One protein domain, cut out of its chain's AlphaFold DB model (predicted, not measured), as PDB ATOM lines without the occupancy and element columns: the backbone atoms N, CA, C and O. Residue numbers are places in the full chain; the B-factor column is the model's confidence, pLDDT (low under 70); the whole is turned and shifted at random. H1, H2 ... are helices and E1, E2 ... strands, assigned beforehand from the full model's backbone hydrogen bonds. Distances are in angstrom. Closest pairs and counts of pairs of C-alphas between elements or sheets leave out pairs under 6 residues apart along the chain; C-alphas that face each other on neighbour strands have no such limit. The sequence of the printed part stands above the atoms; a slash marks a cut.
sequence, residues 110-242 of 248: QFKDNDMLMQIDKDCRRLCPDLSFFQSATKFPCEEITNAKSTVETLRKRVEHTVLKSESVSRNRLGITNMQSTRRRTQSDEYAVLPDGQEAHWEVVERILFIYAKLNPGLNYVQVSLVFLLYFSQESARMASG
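AT A GLANCE: This is residues 110 to 242 of the 248 residues of the protein "Rab-GAP TBC domain-containing protein" of Lottia gigantea (UniProt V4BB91). A small body of crossed helices, with H1 and H6 packed at its core and H4 across H1, has a long thin arm sticking out of it, tipped by the strand hairpin E1 and E2. On the side away from the arm, H7 folds back past H6 and ends far from the hairpin. The printed part has 133 residues with seven named helices and two named strands, in the order H1 H2 H3 H4 E1 E2 H5 H6 H7; the two-stranded sheet, E1 - E2, is antiparallel. The class is mostly helix, and the whole is loose, with a radius of gyration of the C-alphas of 18.1 A and spans of 67 by 37 by 33 A.

HOW THE PARTS SIT: H1, residues 110 to 126, touches H6, residues 201 to 215, at a steep tilt of 41 degrees, opposite ways, closest at the C-alphas of Ile 120 and Glu 206, 6.2 A. H6 is the hub, touching four helices. H2, residues 132 to 135, touches residues 201 to 202 of H6, the closest C-alphas being Phe 134 and His 201, 4.7 A. H3, residues 143 to 146, touches no helix. H4, residues 155 to 162, touches residues 114 to 121 of H1, closest at the C-alphas of Met 118 and Val 159, 6.0 A, at a steep tilt of 68 degrees, only just short of about perpendicular. E1, residues 168 to 171, and E2, residues 177 to 180, form a hairpin at 145 degrees; N 170 and O 178, 2.8 A, and N 180 and O 168, 2.8 A, are within hydrogen-bond range. H5, residues 187 to 190, is close to but not clearly touching H1, with the C-alphas of Arg 125 and Gln 187 at 7.8 A. H7, residues 226 to 241, forms a helical hairpin with H6; they only just touch, with 3 pairs of C-alphas within 8 A, the closest Val 205 and Phe 228, 7.2 A. Every O i to N i+4 pair is within hydrogen-bond range in H1, H4 and H6, and 11 of 12 in H7; H2, H3 and H5 are too short for such a pair.

IN THESE COORDINATES: H1 begins at C-alpha 110, (-18.960, 4.093, -41.156), and is 24.2 A long. H2, H3 and H5 have four residues each, and H4 spans 10.7 A. E1 begins at C-alpha 168, (-13.123, -14.377, -20.176). H6 is 21.5 A long, and H7, 23.4 A, ends at C-alpha 241, (-44.837, -19.664, -61.208).

THE WHOLE: The two C-alphas farthest apart, those of Leu 174 and Ser 241, are 67.8 A apart. The printed part has no cut, and its links are tight or short. Mean pLDDT of the printed part is 72.3; it is under 70 in 51 residues, among them 181 to 192 and 219 to 242.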
ATOM      1  N   GLN A 110     -19.067   5.550 -41.129       79.38
ATOM      2  CA  GLN A 110     -18.960   4.093 -41.156       79.38
ATOM      3  C   GLN A 110     -19.495   3.451 -39.870       79.38
ATOM      4  O   GLN A 110     -20.209   2.453 -39.951       79.38
ATOM      5  N   PHE A 111     -19.210   4.020 -38.696       81.31
ATOM      6  CA  PHE A 111     -19.742   3.513 -37.429       81.31
ATOM      7  C   PHE A 111     -21.259   3.642 -37.353       81.31
ATOM      8  O   PHE A 111     -21.927   2.670 -37.013       81.31
ATOM      9  N   LYS A 112     -21.818   4.789 -37.762       82.94
ATOM     10  CA  LYS A 112     -23.276   4.968 -37.840       82.94
ATOM     11  C   LYS A 112     -23.922   3.968 -38.800       82.94
ATOM     12  O   LYS A 112     -24.971   3.406 -38.487       82.94
ATOM     13  N   ASP A 113     -23.293   3.725 -39.949       86.06
ATOM     14  CA  ASP A 113     -23.763   2.734 -40.917       86.06
ATOM     15  C   ASP A 113     -23.703   1.313 -40.348       86.06
ATOM     16  O   ASP A 113     -24.627   0.533 -40.563       86.06
ATOM     17  N   ASN A 114     -22.646   0.976 -39.606       84.38
ATOM     18  CA  ASN A 114     -22.500  -0.334 -38.979       84.38
ATOM     19  C   ASN A 114     -23.498  -0.534 -37.827       84.38
ATOM     20  O   ASN A 114     -24.077  -1.612 -37.722       84.38
ATOM     21  N   ASP A 115     -23.772   0.493 -37.018       83.94
ATOM     22  CA  ASP A 115     -24.803   0.452 -35.973       83.94
ATOM     23  C   ASP A 115     -26.195   0.218 -36.572       83.94
ATOM     24  O   ASP A 115     -26.954  -0.636 -36.104       83.94
ATOM     25  N   MET A 116     -26.520   0.940 -37.649       84.69
ATOM     26  CA  MET A 116     -27.750   0.740 -38.418       84.69
ATOM     27  C   MET A 116     -27.818  -0.681 -38.988       84.69
ATOM     28  O   MET A 116     -28.841  -1.355 -38.870       84.69
ATOM     29  N   LEU A 117     -26.724  -1.160 -39.578       86.12
ATOM     30  CA  LEU A 117     -26.656  -2.488 -40.172       86.12
ATOM     31  C   LEU A 117     -26.805  -3.598 -39.122       86.12
ATOM     32  O   LEU A 117     -27.516  -4.567 -39.359       86.12
ATOM     33  N   MET A 118     -26.234  -3.429 -37.926       82.94
ATOM     34  CA  MET A 118     -26.428  -4.353 -36.804       82.94
ATOM     35  C   MET A 118     -27.886  -4.437 -36.343       82.94
ATOM     36  O   MET A 118     -28.321  -5.493 -35.878       82.94
ATOM     37  N   GLN A 119     -28.643  -3.338 -36.408       82.62
ATOM     38  CA  GLN A 119     -30.077  -3.364 -36.106       82.62
ATOM     39  C   GLN A 119     -30.845  -4.136 -37.182       82.62
ATOM     40  O   GLN A 119     -31.646  -5.008 -36.846       82.62
ATOM     41  N   ILE A 120     -30.539  -3.874 -38.455       84.88
ATOM     42  CA  ILE A 120     -31.137  -4.574 -39.597       84.88
ATOM     43  C   ILE A 120     -30.852  -6.080 -39.530       84.88
ATOM     44  O   ILE A 120     -31.787  -6.865 -39.652       84.88
ATOM     45  N   ASP A 121     -29.603  -6.497 -39.295       82.88
ATOM     46  CA  ASP A 121     -29.223  -7.916 -39.195       82.88
ATOM     47  C   ASP A 121     -30.015  -8.627 -38.085       82.88
ATOM     48  O   ASP A 121     -30.611  -9.684 -38.313       82.88
ATOM     49  N   LYS A 122     -30.123  -8.008 -36.901       80.44
ATOM     50  CA  LYS A 122     -30.927  -8.546 -35.792       80.44
ATOM     51  C   LYS A 122     -32.398  -8.702 -36.168       80.44
ATOM     52  O   LYS A 122     -33.002  -9.721 -35.826       80.44
ATOM     53  N   ASP A 123     -32.977  -7.723 -36.851       79.19
ATOM     54  CA  ASP A 123     -34.382  -7.764 -37.252       79.19
ATOM     55  C   ASP A 123     -34.624  -8.802 -38.354       79.19
ATOM     56  O   ASP A 123     -35.564  -9.593 -38.247       79.19
ATOM     57  N   CYS A 124     -33.737  -8.897 -39.349       77.94
ATOM     58  CA  CYS A 124     -33.763  -9.938 -40.378       77.94
ATOM     59  C   CYS A 124     -33.727 -11.347 -39.768       77.94
ATOM     60  O   CYS A 124     -34.506 -12.209 -40.180       77.94
ATOM     61  N   ARG A 125     -32.882 -11.575 -38.753       74.19
ATOM     62  CA  ARG A 125     -32.779 -12.865 -38.043       74.19
ATOM     63  C   ARG A 125     -34.005 -13.183 -37.186       74.19
ATOM     64  O   ARG A 125     -34.347 -14.345 -37.003       74.19
ATOM     65  N   ARG A 126     -34.693 -12.170 -36.657       73.06
ATOM     66  CA  ARG A 126     -35.914 -12.360 -35.851       73.06
ATOM     67  C   ARG A 126     -37.165 -12.586 -36.695       73.06
ATOM     68  O   ARG A 126     -38.122 -13.176 -36.202       73.06
ATOM     69  N   LEU A 127     -37.193 -12.090 -37.932       64.44
ATOM     70  CA  LEU A 127     -38.439 -11.921 -38.679       64.44
ATOM     71  C   LEU A 127     -39.054 -13.200 -39.259       64.44
ATOM     72  O   LEU A 127     -40.219 -13.126 -39.619       64.44
ATOM     73  N   CYS A 128     -38.358 -14.343 -39.310       59.19
ATOM     74  CA  CYS A 128     -38.927 -15.690 -39.534       59.19
ATOM     75  C   CYS A 128     -37.818 -16.760 -39.399       59.19
ATOM     76  O   CYS A 128     -37.328 -17.256 -40.418       59.19
ATOM     77  N   PRO A 129     -37.399 -17.137 -38.179       60.09
ATOM     78  CA  PRO A 129     -36.386 -18.182 -37.995       60.09
ATOM     79  C   PRO A 129     -36.823 -19.540 -38.566       60.09
ATOM     80  O   PRO A 129     -36.007 -20.264 -39.133       60.09
ATOM     81  N   ASP A 130     -38.126 -19.827 -38.521       59.94
ATOM     82  CA  ASP A 130     -38.691 -21.138 -38.861       59.94
ATOM     83  C   ASP A 130     -38.956 -21.348 -40.362       59.94
ATOM     84  O   ASP A 130     -39.324 -22.447 -40.787       59.94
ATOM     85  N   LEU A 131     -38.789 -20.315 -41.197       70.62
ATOM     86  CA  LEU A 131     -39.054 -20.422 -42.628       70.62
ATOM     87  C   LEU A 131     -37.756 -20.672 -43.407       70.62
ATOM     88  O   LEU A 131     -37.001 -19.746 -43.707       70.62
ATOM     89  N   SER A 132     -37.551 -21.928 -43.816       77.62
ATOM     90  CA  SER A 132     -36.371 -22.385 -44.575       77.62
ATOM     91  C   SER A 132     -36.094 -21.580 -45.848       77.62
ATOM     92  O   SER A 132     -34.943 -21.461 -46.264       77.62
ATOM     93  N   PHE A 133     -37.131 -20.968 -46.431       79.62
ATOM     94  CA  PHE A 133     -37.015 -20.050 -47.561       79.62
ATOM     95  C   PHE A 133     -35.956 -18.964 -47.324       79.62
ATOM     96  O   PHE A 133     -35.134 -18.730 -48.202       79.62
ATOM     97  N   PHE A 134     -35.911 -18.344 -46.140       78.25
ATOM     98  CA  PHE A 134     -34.967 -17.250 -45.896       78.25
ATOM     99  C   PHE A 134     -33.513 -17.711 -45.848       78.25
ATOM    100  O   PHE A 134     -32.631 -16.959 -46.253       78.25
ATOM    101  N   GLN A 135     -33.279 -18.948 -45.411       80.00
ATOM    102  CA  GLN A 135     -31.951 -19.560 -45.335       80.00
ATOM    103  C   GLN A 135     -31.492 -20.139 -46.679       80.00
ATOM    104  O   GLN A 135     -30.308 -20.403 -46.869       80.00
ATOM    105  N   SER A 136     -32.425 -20.351 -47.609       84.75
ATOM    106  CA  SER A 136     -32.115 -20.873 -48.935       84.75
ATOM    107  C   SER A 136     -31.469 -19.815 -49.833       84.75
ATOM    108  O   SER A 136     -31.706 -18.611 -49.688       84.75
ATOM    109  N   ALA A 137     -30.646 -20.285 -50.771       87.81
ATOM    110  CA  ALA A 137     -30.022 -19.443 -51.778       87.81
ATOM    111  C   ALA A 137     -31.081 -18.844 -52.711       87.81
ATOM    112  O   ALA A 137     -31.923 -19.564 -53.258       87.81
ATOM    113  N   THR A 138     -31.007 -17.534 -52.938       86.62
ATOM    114  CA  THR A 138     -31.810 -16.893 -53.975       86.62
ATOM    115  C   THR A 138     -31.345 -17.334 -55.359       86.62
ATOM    116  O   THR A 138     -30.160 -17.542 -55.615       86.62
ATOM    117  N   LYS A 139     -32.290 -17.418 -56.297       86.69
ATOM    118  CA  LYS A 139     -32.000 -17.648 -57.721       86.69
ATOM    119  C   LYS A 139     -31.369 -16.428 -58.402       86.69
ATOM    120  O   LYS A 139     -30.919 -16.535 -59.537       86.69
ATOM    121  N   PHE A 140     -31.376 -15.274 -57.733       85.69
ATOM    122  CA  PHE A 140     -30.927 -13.993 -58.277       85.69
ATOM    123  C   PHE A 140     -29.949 -13.300 -57.315       85.69
ATOM    124  O   PHE A 140     -30.300 -12.257 -56.751       85.69
ATOM    125  N   PRO A 141     -28.758 -13.879 -57.076       86.06
ATOM    126  CA  PRO A 141     -27.757 -13.258 -56.221       86.06
ATOM    127  C   PRO A 141     -27.232 -11.957 -56.839       86.06
ATOM    128  O   PRO A 141     -27.141 -11.806 -58.061       86.06
ATOM    129  N   CYS A 142     -26.863 -10.999 -55.993       85.00
ATOM    130  CA  CYS A 142     -26.154  -9.802 -56.423       85.00
ATOM    131  C   CYS A 142     -24.670 -10.115 -56.667       85.00
ATOM    132  O   CYS A 142     -23.847  -9.987 -55.764       85.00
ATOM    133  N   GLU A 143     -24.333 -10.489 -57.903       82.88
ATOM    134  CA  GLU A 143     -22.976 -10.908 -58.299       82.88
ATOM    135  C   GLU A 143     -21.884  -9.880 -57.966       82.88
ATOM    136  O   GLU A 143     -20.769 -10.255 -57.619       82.88
ATOM    137  N   GLU A 144     -22.191  -8.584 -58.023       80.06
ATOM    138  CA  GLU A 144     -21.236  -7.510 -57.703       80.06
ATOM    139  C   GLU A 144     -20.774  -7.548 -56.230       80.06
ATOM    140  O   GLU A 144     -19.655  -7.138 -55.917       80.06
ATOM    141  N   ILE A 145     -21.614  -8.080 -55.335       78.62
ATOM    142  CA  ILE A 145     -21.348  -8.198 -53.894       78.62
ATOM    143  C   ILE A 145     -20.884  -9.615 -53.528       78.62
ATOM    144  O   ILE A 145     -20.025  -9.771 -52.667       78.62
ATOM    145  N   THR A 146     -21.447 -10.657 -54.148       73.31
ATOM    146  CA  THR A 146     -21.183 -12.057 -53.763       73.31
ATOM    147  C   THR A 146     -19.973 -12.687 -54.443       73.31
ATOM    148  O   THR A 146     -19.543 -13.770 -54.042       73.31
ATOM    149  N   ASN A 147     -19.428 -12.066 -55.490       68.69
ATOM    150  CA  ASN A 147     -18.291 -12.615 -56.217       68.69
ATOM    151  C   ASN A 147     -17.032 -12.621 -55.337       68.69
ATOM    152  O   ASN A 147     -16.592 -11.576 -54.872       68.69
ATOM    153  N   ALA A 148     -16.400 -13.788 -55.188       60.06
ATOM    154  CA  ALA A 148     -15.155 -13.973 -54.435       60.06
ATOM    155  C   ALA A 148     -13.978 -13.110 -54.939       60.06
ATOM    156  O   ALA A 148     -13.001 -12.913 -54.222       60.06
ATOM    157  N   LYS A 149     -14.049 -12.608 -56.179       58.25
ATOM    158  CA  LYS A 149     -13.068 -11.680 -56.767       58.25
ATOM    159  C   LYS A 149     -13.369 -10.208 -56.472       58.25
ATOM    160  O   LYS A 149     -12.559  -9.354 -56.818       58.25
ATOM    161  N   SER A 150     -14.538  -9.906 -55.911       64.19
ATOM    162  CA  SER A 150     -14.899  -8.555 -55.500       64.19
ATOM    163  C   SER A 150     -14.064  -8.176 -54.280       64.19
ATOM    164  O   SER A 150     -14.020  -8.910 -53.297       64.19
ATOM    165  N   THR A 151     -13.400  -7.021 -54.326       63.50
ATOM    166  CA  THR A 151     -12.731  -6.421 -53.156       63.50
ATOM    167  C   THR A 151     -13.732  -5.853 -52.150       63.50
ATOM    168  O   THR A 151     -13.341  -5.321 -51.114       63.50
ATOM    169  N   VAL A 152     -15.028  -5.929 -52.465       67.81
ATOM    170  CA  VAL A 152     -16.113  -5.414 -51.642       67.81
ATOM    171  C   VAL A 152     -16.465  -6.436 -50.577       67.81
ATOM    172  O   VAL A 152     -16.893  -7.555 -50.853       67.81
ATOM    173  N   GLU A 153     -16.327  -6.017 -49.330       71.56
ATOM    174  CA  GLU A 153     -16.818  -6.778 -48.199       71.56
ATOM    175  C   GLU A 153     -18.359  -6.791 -48.173       71.56
ATOM    176  O   GLU A 153     -19.010  -5.752 -48.320       71.56
ATOM    177  N   THR A 154     -18.961  -7.966 -47.969       76.75
ATOM    178  CA  THR A 154     -20.421  -8.093 -47.862       76.75
ATOM    179  C   THR A 154     -20.946  -7.394 -46.603       76.75
ATOM    180  O   THR A 154     -20.239  -7.273 -45.602       76.75
ATOM    181  N   LEU A 155     -22.212  -6.959 -46.622       82.31
ATOM    182  CA  LEU A 155     -22.850  -6.331 -45.456       82.31
ATOM    183  C   LEU A 155     -22.773  -7.233 -44.212       82.31
ATOM    184  O   LEU A 155     -22.324  -6.789 -43.159       82.31
ATOM    185  N   ARG A 156     -23.052  -8.528 -44.366       78.06
ATOM    186  CA  ARG A 156     -22.818  -9.544 -43.333       78.06
ATOM    187  C   ARG A 156     -21.409  -9.501 -42.732       78.06
ATOM    188  O   ARG A 156     -21.276  -9.455 -41.513       78.06
ATOM    189  N   LYS A 157     -20.357  -9.533 -43.558       76.94
ATOM    190  CA  LYS A 157     -18.966  -9.532 -43.070       76.94
ATOM    191  C   LYS A 157     -18.658  -8.244 -42.288       76.94
ATOM    192  O   LYS A 157     -18.079  -8.308 -41.206       76.94
ATOM    193  N   ARG A 158     -19.204  -7.102 -42.730       79.75
ATOM    194  CA  ARG A 158     -19.135  -5.838 -41.973       79.75
ATOM    195  C   ARG A 158     -19.798  -5.941 -40.595       79.75
ATOM    196  O   ARG A 158     -19.254  -5.422 -39.618       79.75
ATOM    197  N   VAL A 159     -20.945  -6.618 -40.484       76.44
ATOM    198  CA  VAL A 159     -21.594  -6.891 -39.186       76.44
ATOM    199  C   VAL A 159     -20.710  -7.780 -38.314       76.44
ATOM    200  O   VAL A 159     -20.489  -7.456 -37.148       76.44
ATOM    201  N   GLU A 160     -20.157  -8.860 -38.870       72.50
ATOM    202  CA  GLU A 160     -19.267  -9.781 -38.149       72.50
ATOM    203  C   GLU A 160     -18.030  -9.068 -37.585       72.50
ATOM    204  O   GLU A 160     -17.656  -9.311 -36.438       72.50
ATOM    205  N   HIS A 161     -17.433  -8.147 -38.345       71.12
ATOM    206  CA  HIS A 161     -16.291  -7.344 -37.897       71.12
ATOM    207  C   HIS A 161     -16.652  -6.280 -36.856       71.12
ATOM    208  O   HIS A 161     -15.795  -5.875 -36.071       71.12
ATOM    209  N   THR A 162     -17.912  -5.842 -36.811       68.38
ATOM    210  CA  THR A 162     -18.381  -4.878 -35.803       68.38
ATOM    211  C   THR A 162     -18.562  -5.543 -34.430       68.38
ATOM    212  O   THR A 162     -18.452  -4.892 -33.390       68.38
ATOM    213  N   VAL A 163     -18.793  -6.860 -34.390       67.19
ATOM    214  CA  VAL A 163     -18.943  -7.609 -33.136       67.19
ATOM    215  C   VAL A 163     -17.574  -7.983 -32.565       67.19
ATOM    216  O   VAL A 163     -16.914  -8.921 -33.014       67.19
ATOM    217  N   LEU A 164     -17.165  -7.292 -31.499       66.19
ATOM    218  CA  LEU A 164     -15.956  -7.636 -30.750       66.19
ATOM    219  C   LEU A 164     -16.099  -9.008 -30.076       66.19
ATOM    220  O   LEU A 164     -16.939  -9.213 -29.194       66.19
ATOM    221  N   LYS A 165     -15.226  -9.943 -30.456       64.19
ATOM    222  CA  LYS A 165     -15.066 -11.217 -29.749       64.19
ATOM    223  C   LYS A 165     -14.363 -10.943 -28.423       64.19
ATOM    224  O   LYS A 165     -13.245 -10.443 -28.403       64.19
ATOM    225  N   SER A 166     -15.029 -11.265 -27.320       62.34
ATOM    226  CA  SER A 166     -14.432 -11.221 -25.986       62.34
ATOM    227  C   SER A 166     -14.396 -12.622 -25.399       62.34
ATOM    228  O   SER A 166     -15.349 -13.391 -25.528       62.34
ATOM    229  N   GLU A 167     -13.286 -12.946 -24.750       74.25
ATOM    230  CA  GLU A 167     -13.140 -14.164 -23.966       74.25
ATOM    231  C   GLU A 167     -12.861 -13.789 -22.517       74.25
ATOM    232  O   GLU A 167     -12.190 -12.795 -22.227       74.25
ATOM    233  N   SER A 168     -13.406 -14.574 -21.592       79.38
ATOM    234  CA  SER A 168     -13.123 -14.377 -20.176       79.38
ATOM    235  C   SER A 168     -11.812 -15.071 -19.829       79.38
ATOM    236  O   SER A 168     -11.554 -16.189 -20.264       79.38
ATOM    237  N   VAL A 169     -10.955 -14.414 -19.057       81.88
ATOM    238  CA  VAL A 169      -9.716 -15.019 -18.560       81.88
ATOM    239  C   VAL A 169      -9.920 -15.473 -17.126       81.88
ATOM    240  O   VAL A 169     -10.436 -14.736 -16.288       81.88
ATOM    241  N   SER A 170      -9.498 -16.696 -16.827       81.75
ATOM    242  CA  SER A 170      -9.485 -17.233 -15.470       81.75
ATOM    243  C   SER A 170      -8.065 -17.593 -15.079       81.75
ATOM    244  O   SER A 170      -7.322 -18.163 -15.875       81.75
ATOM    245  N   ARG A 171      -7.669 -17.257 -13.854       85.31
ATOM    246  CA  ARG A 171      -6.340 -17.578 -13.341       85.31
ATOM    247  C   ARG A 171      -6.456 -18.713 -12.336       85.31
ATOM    248  O   ARG A 171      -7.237 -18.620 -11.391       85.31
ATOM    249  N   ASN A 172      -5.716 -19.798 -12.544       84.00
ATOM    250  CA  ASN A 172      -5.705 -20.899 -11.588       84.00
ATOM    251  C   ASN A 172      -4.837 -20.558 -10.358       84.00
ATOM    252  O   ASN A 172      -4.094 -19.574 -10.349       84.00
ATOM    253  N   ARG A 173      -4.908 -21.388  -9.309       84.56
ATOM    254  CA  ARG A 173      -4.156 -21.181  -8.052       84.56
ATOM    255  C   ARG A 173      -2.629 -21.271  -8.215       84.56
ATOM    256  O   ARG A 173      -1.911 -20.871  -7.311       84.56
ATOM    257  N   LEU A 174      -2.150 -21.771  -9.354       84.94
ATOM    258  CA  LEU A 174      -0.731 -21.818  -9.730       84.94
ATOM    259  C   LEU A 174      -0.300 -20.564 -10.512       84.94
ATOM    260  O   LEU A 174       0.825 -20.487 -10.993       84.94
ATOM    261  N   GLY A 175      -1.193 -19.581 -10.666       82.62
ATOM    262  CA  GLY A 175      -0.918 -18.335 -11.370       82.62
ATOM    263  C   GLY A 175      -0.999 -18.430 -12.895       82.62
ATOM    264  O   GLY A 175      -0.740 -17.416 -13.543       82.62
ATOM    265  N   ILE A 176      -1.390 -19.579 -13.458       85.31
ATOM    266  CA  ILE A 176      -1.553 -19.799 -14.902       85.31
ATOM    267  C   ILE A 176      -2.863 -19.159 -15.360       85.31
ATOM    268  O   ILE A 176      -3.928 -19.428 -14.795       85.31
ATOM    269  N   THR A 177      -2.781 -18.316 -16.386       85.94
ATOM    270  CA  THR A 177      -3.937 -17.682 -17.024       85.94
ATOM    271  C   THR A 177      -4.482 -18.595 -18.117       85.94
ATOM    272  O   THR A 177      -3.800 -18.854 -19.102       85.94
ATOM    273  N   ASN A 178      -5.721 -19.052 -17.958       80.88
ATOM    274  CA  ASN A 178      -6.456 -19.830 -18.947       80.88
ATOM    275  C   ASN A 178      -7.586 -18.983 -19.536       80.88
ATOM    276  O   ASN A 178      -8.397 -18.417 -18.796       80.88
ATOM    277  N   MET A 179      -7.667 -18.939 -20.863       80.12
ATOM    278  CA  MET A 179      -8.806 -18.364 -21.577       80.12
ATOM    279  C   MET A 179      -9.999 -19.313 -21.443       80.12
ATOM    280  O   MET A 179      -9.948 -20.469 -21.859       80.12
ATOM    281  N   GLN A 180     -11.065 -18.842 -20.807       70.62
ATOM    282  CA  GLN A 180     -12.359 -19.501 -20.798       70.62
ATOM    283  C   GLN A 180     -13.162 -18.967 -21.978       70.62
ATOM    284  O   GLN A 180     -13.679 -17.844 -21.956       70.62
ATOM    285  N   SER A 181     -13.293 -19.804 -23.007       58.50
ATOM    286  CA  SER A 181     -14.204 -19.530 -24.109       58.50
ATOM    287  C   SER A 181     -15.639 -19.741 -23.619       58.50
ATOM    288  O   SER A 181     -16.243 -20.800 -23.782       58.50
ATOM    289  N   THR A 182     -16.217 -18.723 -22.986       52.66
ATOM    290  CA  THR A 182     -17.670 -18.571 -22.964       52.66
ATOM    291  C   THR A 182     -18.089 -18.224 -24.384       52.66
ATOM    292  O   THR A 182     -18.295 -17.053 -24.702       52.66
ATOM    293  N   ARG A 183     -18.220 -19.229 -25.257       49.84
ATOM    294  CA  ARG A 183     -19.022 -19.082 -26.474       49.84
ATOM    295  C   ARG A 183     -20.450 -18.778 -26.025       49.84
ATOM    296  O   ARG A 183     -21.271 -19.676 -25.862       49.84
ATOM    297  N   ARG A 184     -20.773 -17.500 -25.812       45.78
ATOM    298  CA  ARG A 184     -22.140 -17.054 -26.067       45.78
ATOM    299  C   ARG A 184     -22.355 -17.389 -27.536       45.78
ATOM    300  O   ARG A 184     -21.635 -16.835 -28.359       45.78
ATOM    301  N   ARG A 185     -23.263 -18.322 -27.844       45.34
ATOM    302  CA  ARG A 185     -23.782 -18.474 -29.209       45.34
ATOM    303  C   ARG A 185     -24.179 -17.075 -29.658       45.34
ATOM    304  O   ARG A 185     -25.133 -16.505 -29.129       45.34
ATOM    305  N   THR A 186     -23.388 -16.475 -30.531       49.38
ATOM    306  CA  THR A 186     -23.799 -15.250 -31.198       49.38
ATOM    307  C   THR A 186     -24.946 -15.651 -32.121       49.38
ATOM    308  O   THR A 186     -24.938 -16.746 -32.674       49.38
ATOM    309  N   GLN A 187     -25.955 -14.797 -32.304       48.91
ATOM    310  CA  GLN A 187     -27.042 -15.049 -33.272       48.91
ATOM    311  C   GLN A 187     -26.526 -15.310 -34.707       48.91
ATOM    312  O   GLN A 187     -27.261 -15.815 -35.555       48.91
ATOM    313  N   SER A 188     -25.254 -14.996 -34.978       50.78
ATOM    314  CA  SER A 188     -24.525 -15.394 -36.185       50.78
ATOM    315  C   SER A 188     -24.413 -16.915 -36.365       50.78
ATOM    316  O   SER A 188     -24.413 -17.368 -37.502       50.78
ATOM    317  N   ASP A 189     -24.357 -17.695 -35.277       52.66
ATOM    318  CA  ASP A 189     -24.212 -19.161 -35.295       52.66
ATOM    319  C   ASP A 189     -25.511 -19.890 -35.689       52.66
ATOM    320  O   ASP A 189     -25.492 -21.094 -35.941       52.66
ATOM    321  N   GLU A 190     -26.648 -19.189 -35.710       57.69
ATOM    322  CA  GLU A 190     -27.977 -19.778 -35.938       57.69
ATOM    323  C   GLU A 190     -28.311 -19.959 -37.431       57.69
ATOM    324  O   GLU A 190     -29.207 -20.726 -37.773       57.69
ATOM    325  N   TYR A 191     -27.556 -19.323 -38.335       63.88
ATOM    326  CA  TYR A 191     -27.784 -19.391 -39.780       63.88
ATOM    327  C   TYR A 191     -26.551 -19.906 -40.519       63.88
ATOM    328  O   TYR A 191     -25.460 -19.349 -40.388       63.88
ATOM    329  N   ALA A 192     -26.738 -20.936 -41.346       66.25
ATOM    330  CA  ALA A 192     -25.672 -21.463 -42.187       66.25
ATOM    331  C   ALA A 192     -25.162 -20.388 -43.164       66.25
ATOM    332  O   ALA A 192     -25.936 -19.691 -43.825       66.25
ATOM    333  N   VAL A 193     -23.840 -20.245 -43.241       71.94
ATOM    334  CA  VAL A 193     -23.177 -19.411 -44.248       71.94
ATOM    335  C   VAL A 193     -23.242 -20.154 -45.576       71.94
ATOM    336  O   VAL A 193     -22.793 -21.299 -45.667       71.94
ATOM    337  N   LEU A 194     -23.831 -19.523 -46.594       80.94
ATOM    338  CA  LEU A 194     -23.820 -20.078 -47.942       80.94
ATOM    339  C   LEU A 194     -22.419 -19.927 -48.562       80.94
ATOM    340  O   LEU A 194     -21.696 -18.997 -48.204       80.94
ATOM    341  N   PRO A 195     -22.019 -20.823 -49.482       81.19
ATOM    342  CA  PRO A 195     -20.749 -20.703 -50.192       81.19
ATOM    343  C   PRO A 195     -20.630 -19.386 -50.972       81.19
ATOM    344  O   PRO A 195     -21.640 -18.823 -51.404       81.19
ATOM    345  N   ASP A 196     -19.393 -18.953 -51.224       75.88
ATOM    346  CA  ASP A 196     -19.116 -17.771 -52.047       75.88
ATOM    347  C   ASP A 196     -19.823 -17.853 -53.414       75.88
ATOM    348  O   ASP A 196     -19.909 -18.913 -54.041       75.88
ATOM    349  N   GLY A 197     -20.339 -16.714 -53.882       79.56
ATOM    350  CA  GLY A 197     -21.155 -16.613 -55.096       79.56
ATOM    351  C   GLY A 197     -22.657 -16.831 -54.886       79.56
ATOM    352  O   GLY A 197     -23.437 -16.496 -55.777       79.56
ATOM    353  N   GLN A 198     -23.090 -17.324 -53.722       85.19
ATOM    354  CA  GLN A 198     -24.508 -17.410 -53.360       85.19
ATOM    355  C   GLN A 198     -24.911 -16.263 -52.426       85.19
ATOM    356  O   GLN A 198     -24.091 -15.726 -51.690       85.19
ATOM    357  N   GLU A 199     -26.189 -15.886 -52.473       86.44
ATOM    358  CA  GLU A 199     -26.804 -14.920 -51.557       86.44
ATOM    359  C   GLU A 199     -28.034 -15.597 -50.952       86.44
ATOM    360  O   GLU A 199     -28.850 -16.176 -51.678       86.44
ATOM    361  N   ALA A 200     -28.178 -15.565 -49.636       87.00
ATOM    362  CA  ALA A 200     -29.374 -16.052 -48.970       87.00
ATOM    363  C   ALA A 200     -30.504 -15.028 -49.111       87.00
ATOM    364  O   ALA A 200     -30.279 -13.820 -49.199       87.00
ATOM    365  N   HIS A 201     -31.754 -15.482 -49.076       85.50
ATOM    366  CA  HIS A 201     -32.898 -14.570 -49.137       85.50
ATOM    367  C   HIS A 201     -32.905 -13.535 -47.996       85.50
ATOM    368  O   HIS A 201     -33.337 -12.403 -48.214       85.50
ATOM    369  N   TRP A 202     -32.407 -13.873 -46.802       83.00
ATOM    370  CA  TRP A 202     -32.273 -12.897 -45.712       83.00
ATOM    371  C   TRP A 202     -31.201 -11.824 -45.991       83.00
ATOM    372  O   TRP A 202     -31.415 -10.668 -45.632       83.00
ATOM    373  N   GLU A 203     -30.114 -12.157 -46.698       85.44
ATOM    374  CA  GLU A 203     -29.069 -11.197 -47.115       85.44
ATOM    375  C   GLU A 203     -29.622 -10.207 -48.152       85.44
ATOM    376  O   GLU A 203     -29.339  -9.009 -48.110       85.44
ATOM    377  N   VAL A 204     -30.514 -10.675 -49.035       87.50
ATOM    378  CA  VAL A 204     -31.232  -9.793 -49.968       87.50
ATOM    379  C   VAL A 204     -32.103  -8.783 -49.212       87.50
ATOM    380  O   VAL A 204     -32.135  -7.605 -49.574       87.50
ATOM    381  N   VAL A 205     -32.818  -9.226 -48.171       85.94
ATOM    382  CA  VAL A 205     -33.664  -8.346 -47.347       85.94
ATOM    383  C   VAL A 205     -32.812  -7.342 -46.574       85.94
ATOM    384  O   VAL A 205     -33.133  -6.154 -46.594       85.94
ATOM    385  N   GLU A 206     -31.709  -7.788 -45.966       86.75
ATOM    386  CA  GLU A 206     -30.734  -6.921 -45.293       86.75
ATOM    387  C   GLU A 206     -30.264  -5.796 -46.226       86.75
ATOM    388  O   GLU A 206     -30.352  -4.617 -45.882       86.75
ATOM    389  N   ARG A 207     -29.867  -6.141 -47.454       90.69
ATOM    390  CA  ARG A 207     -29.429  -5.172 -48.463       90.69
ATOM    391  C   ARG A 207     -30.517  -4.177 -48.863       90.69
ATOM    392  O   ARG A 207     -30.238  -2.982 -48.975       90.69
ATOM    393  N   ILE A 208     -31.751  -4.642 -49.075       89.19
ATOM    394  CA  ILE A 208     -32.886  -3.767 -49.412       89.19
ATOM    395  C   ILE A 208     -33.157  -2.778 -48.271       89.19
ATOM    396  O   ILE A 208     -33.338  -1.586 -48.524       89.19
ATOM    397  N   LEU A 209     -33.171  -3.261 -47.025       87.56
ATOM    398  CA  LEU A 209     -33.410  -2.436 -45.841       87.56
ATOM    399  C   LEU A 209     -32.293  -1.416 -45.621       87.56
ATOM    400  O   LEU A 209     -32.583  -0.256 -45.331       87.56
ATOM    401  N   PHE A 210     -31.038  -1.820 -45.823       88.56
ATOM    402  CA  PHE A 210     -29.890  -0.927 -45.707       88.56
ATOM    403  C   PHE A 210     -29.972   0.219 -46.722       88.56
ATOM    404  O   PHE A 210     -29.907   1.388 -46.346       88.56
ATOM    405  N   ILE A 211     -30.216  -0.092 -48.001       90.06
ATOM    406  CA  ILE A 211     -30.388   0.929 -49.048       90.06
ATOM    407  C   ILE A 211     -31.565   1.851 -48.721       90.06
ATOM    408  O   ILE A 211     -31.445   3.069 -48.835       90.06
ATOM    409  N   TYR A 212     -32.695   1.293 -48.281       88.50
ATOM    410  CA  TYR A 212     -33.861   2.087 -47.904       88.50
ATOM    411  C   TYR A 212     -33.546   3.070 -46.768       88.50
ATOM    412  O   TYR A 212     -33.885   4.249 -46.879       88.50
ATOM    413  N   ALA A 213     -32.865   2.623 -45.713       87.50
ATOM    414  CA  ALA A 213     -32.504   3.473 -44.585       87.50
ATOM    415  C   ALA A 213     -31.509   4.578 -44.988       87.50
ATOM    416  O   ALA A 213     -31.693   5.735 -44.614       87.50
ATOM    417  N   LYS A 214     -30.517   4.259 -45.831       87.94
ATOM    418  CA  LYS A 214     -29.554   5.240 -46.367       87.94
ATOM    419  C   LYS A 214     -30.210   6.303 -47.253       87.94
ATOM    420  O   LYS A 214     -29.794   7.456 -47.216       87.94
ATOM    421  N   LEU A 215     -31.233   5.938 -48.029       88.62
ATOM    422  CA  LEU A 215     -31.985   6.878 -48.869       88.62
ATOM    423  C   LEU A 215     -32.974   7.744 -48.074       88.62
ATOM    424  O   LEU A 215     -33.414   8.776 -48.575       88.62
ATOM    425  N   ASN A 216     -33.327   7.344 -46.850       84.81
ATOM    426  CA  ASN A 216     -34.319   8.026 -46.021       84.81
ATOM    427  C   ASN A 216     -33.748   8.381 -44.632       84.81
ATOM    428  O   ASN A 216     -34.278   7.921 -43.616       84.81
ATOM    429  N   PRO A 217     -32.704   9.234 -44.549       80.50
ATOM    430  CA  PRO A 217     -32.022   9.530 -43.286       80.50
ATOM    431  C   PRO A 217     -32.941  10.184 -42.243       80.50
ATOM    432  O   PRO A 217     -32.749   9.993 -41.049       80.50
ATOM    433  N   GLY A 218     -33.976  10.914 -42.676       72.69
ATOM    434  CA  GLY A 218     -34.943  11.550 -41.776       72.69
ATOM    435  C   GLY A 218     -35.914  10.583 -41.091       72.69
ATOM    436  O   GLY A 218     -36.508  10.946 -40.080       72.69
ATOM    437  N   LEU A 219     -36.079   9.365 -41.615       66.31
ATOM    438  CA  LEU A 219     -36.929   8.348 -40.992       66.31
ATOM    439  C   LEU A 219     -36.162   7.528 -39.951       66.31
ATOM    440  O   LEU A 219     -36.785   7.017 -39.022       66.31
ATOM    441  N   ASN A 220     -34.827   7.453 -40.077       60.47
ATOM    442  CA  ASN A 220     -33.964   6.470 -39.417       60.47
ATOM    443  C   ASN A 220     -34.467   5.024 -39.628       60.47
ATOM    444  O   ASN A 220     -35.606   4.769 -40.020       60.47
ATOM    445  N   TYR A 221     -33.613   4.026 -39.408       62.62
ATOM    446  CA  TYR A 221     -34.125   2.658 -39.366       62.62
ATOM    447  C   TYR A 221     -34.940   2.481 -38.076       62.62
ATOM    448  O   TYR A 221     -34.389   2.491 -36.979       62.62
ATOM    449  N   VAL A 222     -36.261   2.356 -38.204       59.00
ATOM    450  CA  VAL A 222     -37.177   2.054 -37.097       59.00
ATOM    451  C   VAL A 222     -37.869   0.742 -37.439       59.00
ATOM    452  O   VAL A 222     -38.738   0.742 -38.302       59.00
ATOM    453  N   GLN A 223     -37.437  -0.355 -36.801       55.56
ATOM    454  CA  GLN A 223     -37.962  -1.733 -36.862       55.56
ATOM    455  C   GLN A 223     -39.243  -1.886 -37.712       55.56
ATOM    456  O   GLN A 223     -40.365  -1.838 -37.202       55.56
ATOM    457  N   VAL A 224     -39.091  -2.053 -39.031       53.28
ATOM    458  CA  VAL A 224     -40.226  -2.110 -39.971       53.28
ATOM    459  C   VAL A 224     -40.435  -3.529 -40.487       53.28
ATOM    460  O   VAL A 224     -39.772  -3.993 -41.411       53.28
ATOM    461  N   SER A 225     -41.446  -4.198 -39.934       55.41
ATOM    462  CA  SER A 225     -41.929  -5.530 -40.333       55.41
ATOM    463  C   SER A 225     -42.589  -5.581 -41.727       55.41
ATOM    464  O   SER A 225     -42.830  -6.660 -42.266       55.41
ATOM    465  N   LEU A 226     -42.886  -4.430 -42.344       55.31
ATOM    466  CA  LEU A 226     -43.683  -4.329 -43.578       55.31
ATOM    467  C   LEU A 226     -42.920  -4.694 -44.864       55.31
ATOM    468  O   LEU A 226     -43.497  -5.309 -45.760       55.31
ATOM    469  N   VAL A 227     -41.625  -4.371 -44.961       59.53
ATOM    470  CA  VAL A 227     -40.795  -4.681 -46.149       59.53
ATOM    471  C   VAL A 227     -40.640  -6.195 -46.340       59.53
ATOM    472  O   VAL A 227     -40.611  -6.702 -47.461       59.53
ATOM    473  N   PHE A 228     -40.635  -6.931 -45.232       58.78
ATOM    474  CA  PHE A 228     -40.512  -8.380 -45.188       58.78
ATOM    475  C   PHE A 228     -41.701  -9.105 -45.847       58.78
ATOM    476  O   PHE A 228     -41.513  -9.970 -46.706       58.78
ATOM    477  N   LEU A 229     -42.936  -8.702 -45.520       58.59
ATOM    478  CA  LEU A 229     -44.150  -9.272 -46.123       58.59
ATOM    479  C   LEU A 229     -44.221  -9.000 -47.631       58.59
ATOM    480  O   LEU A 229     -44.699  -9.842 -48.398       58.59
ATOM    481  N   LEU A 230     -43.714  -7.843 -48.067       60.22
ATOM    482  CA  LEU A 230     -43.635  -7.474 -49.478       60.22
ATOM    483  C   LEU A 230     -42.658  -8.353 -50.252       60.22
ATOM    484  O   LEU A 230     -43.021  -8.869 -51.312       60.22
ATOM    485  N   TYR A 231     -41.460  -8.565 -49.709       63.88
ATOM    486  CA  TYR A 231     -40.456  -9.427 -50.325       63.88
ATOM    487  C   TYR A 231     -40.948 -10.875 -50.426       63.88
ATOM    488  O   TYR A 231     -40.959 -11.453 -51.514       63.88
ATOM    489  N   PHE A 232     -41.468 -11.426 -49.325       62.41
ATOM    490  CA  PHE A 232     -42.008 -12.784 -49.310       62.41
ATOM    491  C   PHE A 232     -43.170 -12.958 -50.300       62.41
ATOM    492  O   PHE A 232     -43.214 -13.940 -51.039       62.41
ATOM    493  N   SER A 233     -44.089 -11.991 -50.390       56.66
ATOM    494  CA  SER A 233     -45.211 -12.035 -51.341       56.66
ATOM    495  C   SER A 233     -44.751 -11.967 -52.805       56.66
ATOM    496  O   SER A 233     -45.337 -12.617 -53.674       56.66
ATOM    497  N   GLN A 234     -43.689 -11.210 -53.102       59.22
ATOM    498  CA  GLN A 234     -43.151 -11.123 -54.461       59.22
ATOM    499  C   GLN A 234     -42.393 -12.382 -54.884       59.22
ATOM    500  O   GLN A 234     -42.528 -12.796 -56.039       59.22
ATOM    501  N   GLU A 235     -41.637 -12.989 -53.970       61.44
ATOM    502  CA  GLU A 235     -40.759 -14.116 -54.286       61.44
ATOM    503  C   GLU A 235     -41.475 -15.473 -54.177       61.44
ATOM    504  O   GLU A 235     -41.271 -16.339 -55.027       61.44
ATOM    505  N   SER A 236     -42.431 -15.631 -53.252       51.50
ATOM    506  CA  SER A 236     -43.328 -16.804 -53.210       51.50
ATOM    507  C   SER A 236     -44.144 -16.959 -54.500       51.50
ATOM    508  O   SER A 236     -44.311 -18.069 -55.006       51.50
ATOM    509  N   ALA A 237     -44.582 -15.847 -55.097       47.53
ATOM    510  CA  ALA A 237     -45.287 -15.844 -56.376       47.53
ATOM    511  C   ALA A 237     -44.383 -16.226 -57.565       47.53
ATOM    512  O   ALA A 237     -44.868 -16.810 -58.534       47.53
ATOM    513  N   ARG A 238     -43.079 -15.929 -57.493       50.62
ATOM    514  CA  ARG A 238     -42.089 -16.332 -58.507       50.62
ATOM    515  C   ARG A 238     -41.705 -17.802 -58.375       50.62
ATOM    516  O   ARG A 238     -41.689 -18.509 -59.381       50.62
ATOM    517  N   MET A 239     -41.499 -18.279 -57.147       41.31
ATOM    518  CA  MET A 239     -41.288 -19.697 -56.827       41.31
ATOM    519  C   MET A 239     -42.461 -20.571 -57.304       41.31
ATOM    520  O   MET A 239     -42.226 -21.606 -57.921       41.31
ATOM    521  N   ALA A 240     -43.709 -20.129 -57.098       36.72
ATOM    522  CA  ALA A 240     -44.912 -20.846 -57.538       36.72
ATOM    523  C   ALA A 240     -45.135 -20.821 -59.062       36.72
ATOM    524  O   ALA A 240     -45.810 -21.694 -59.598       36.72
ATOM    525  N   SER A 241     -44.587 -19.826 -59.771       38.25
ATOM    526  CA  SER A 241     -44.837 -19.664 -61.208       38.25
ATOM    527  C   SER A 241     -44.017 -20.569 -62.123       38.25
ATOM    528  O   SER A 241     -44.415 -20.697 -63.273       38.25
ATOM    529  N   GLY A 242     -42.913 -21.192 -61.674       35.34
ATOM    530  CA  GLY A 242     -42.127 -22.139 -62.491       35.34
ATOM    531  C   GLY A 242     -41.766 -21.655 -63.909       35.34
ATOM    532  O   GLY A 242     -41.445 -22.469 -64.767       35.34
TER     533      GLY A 242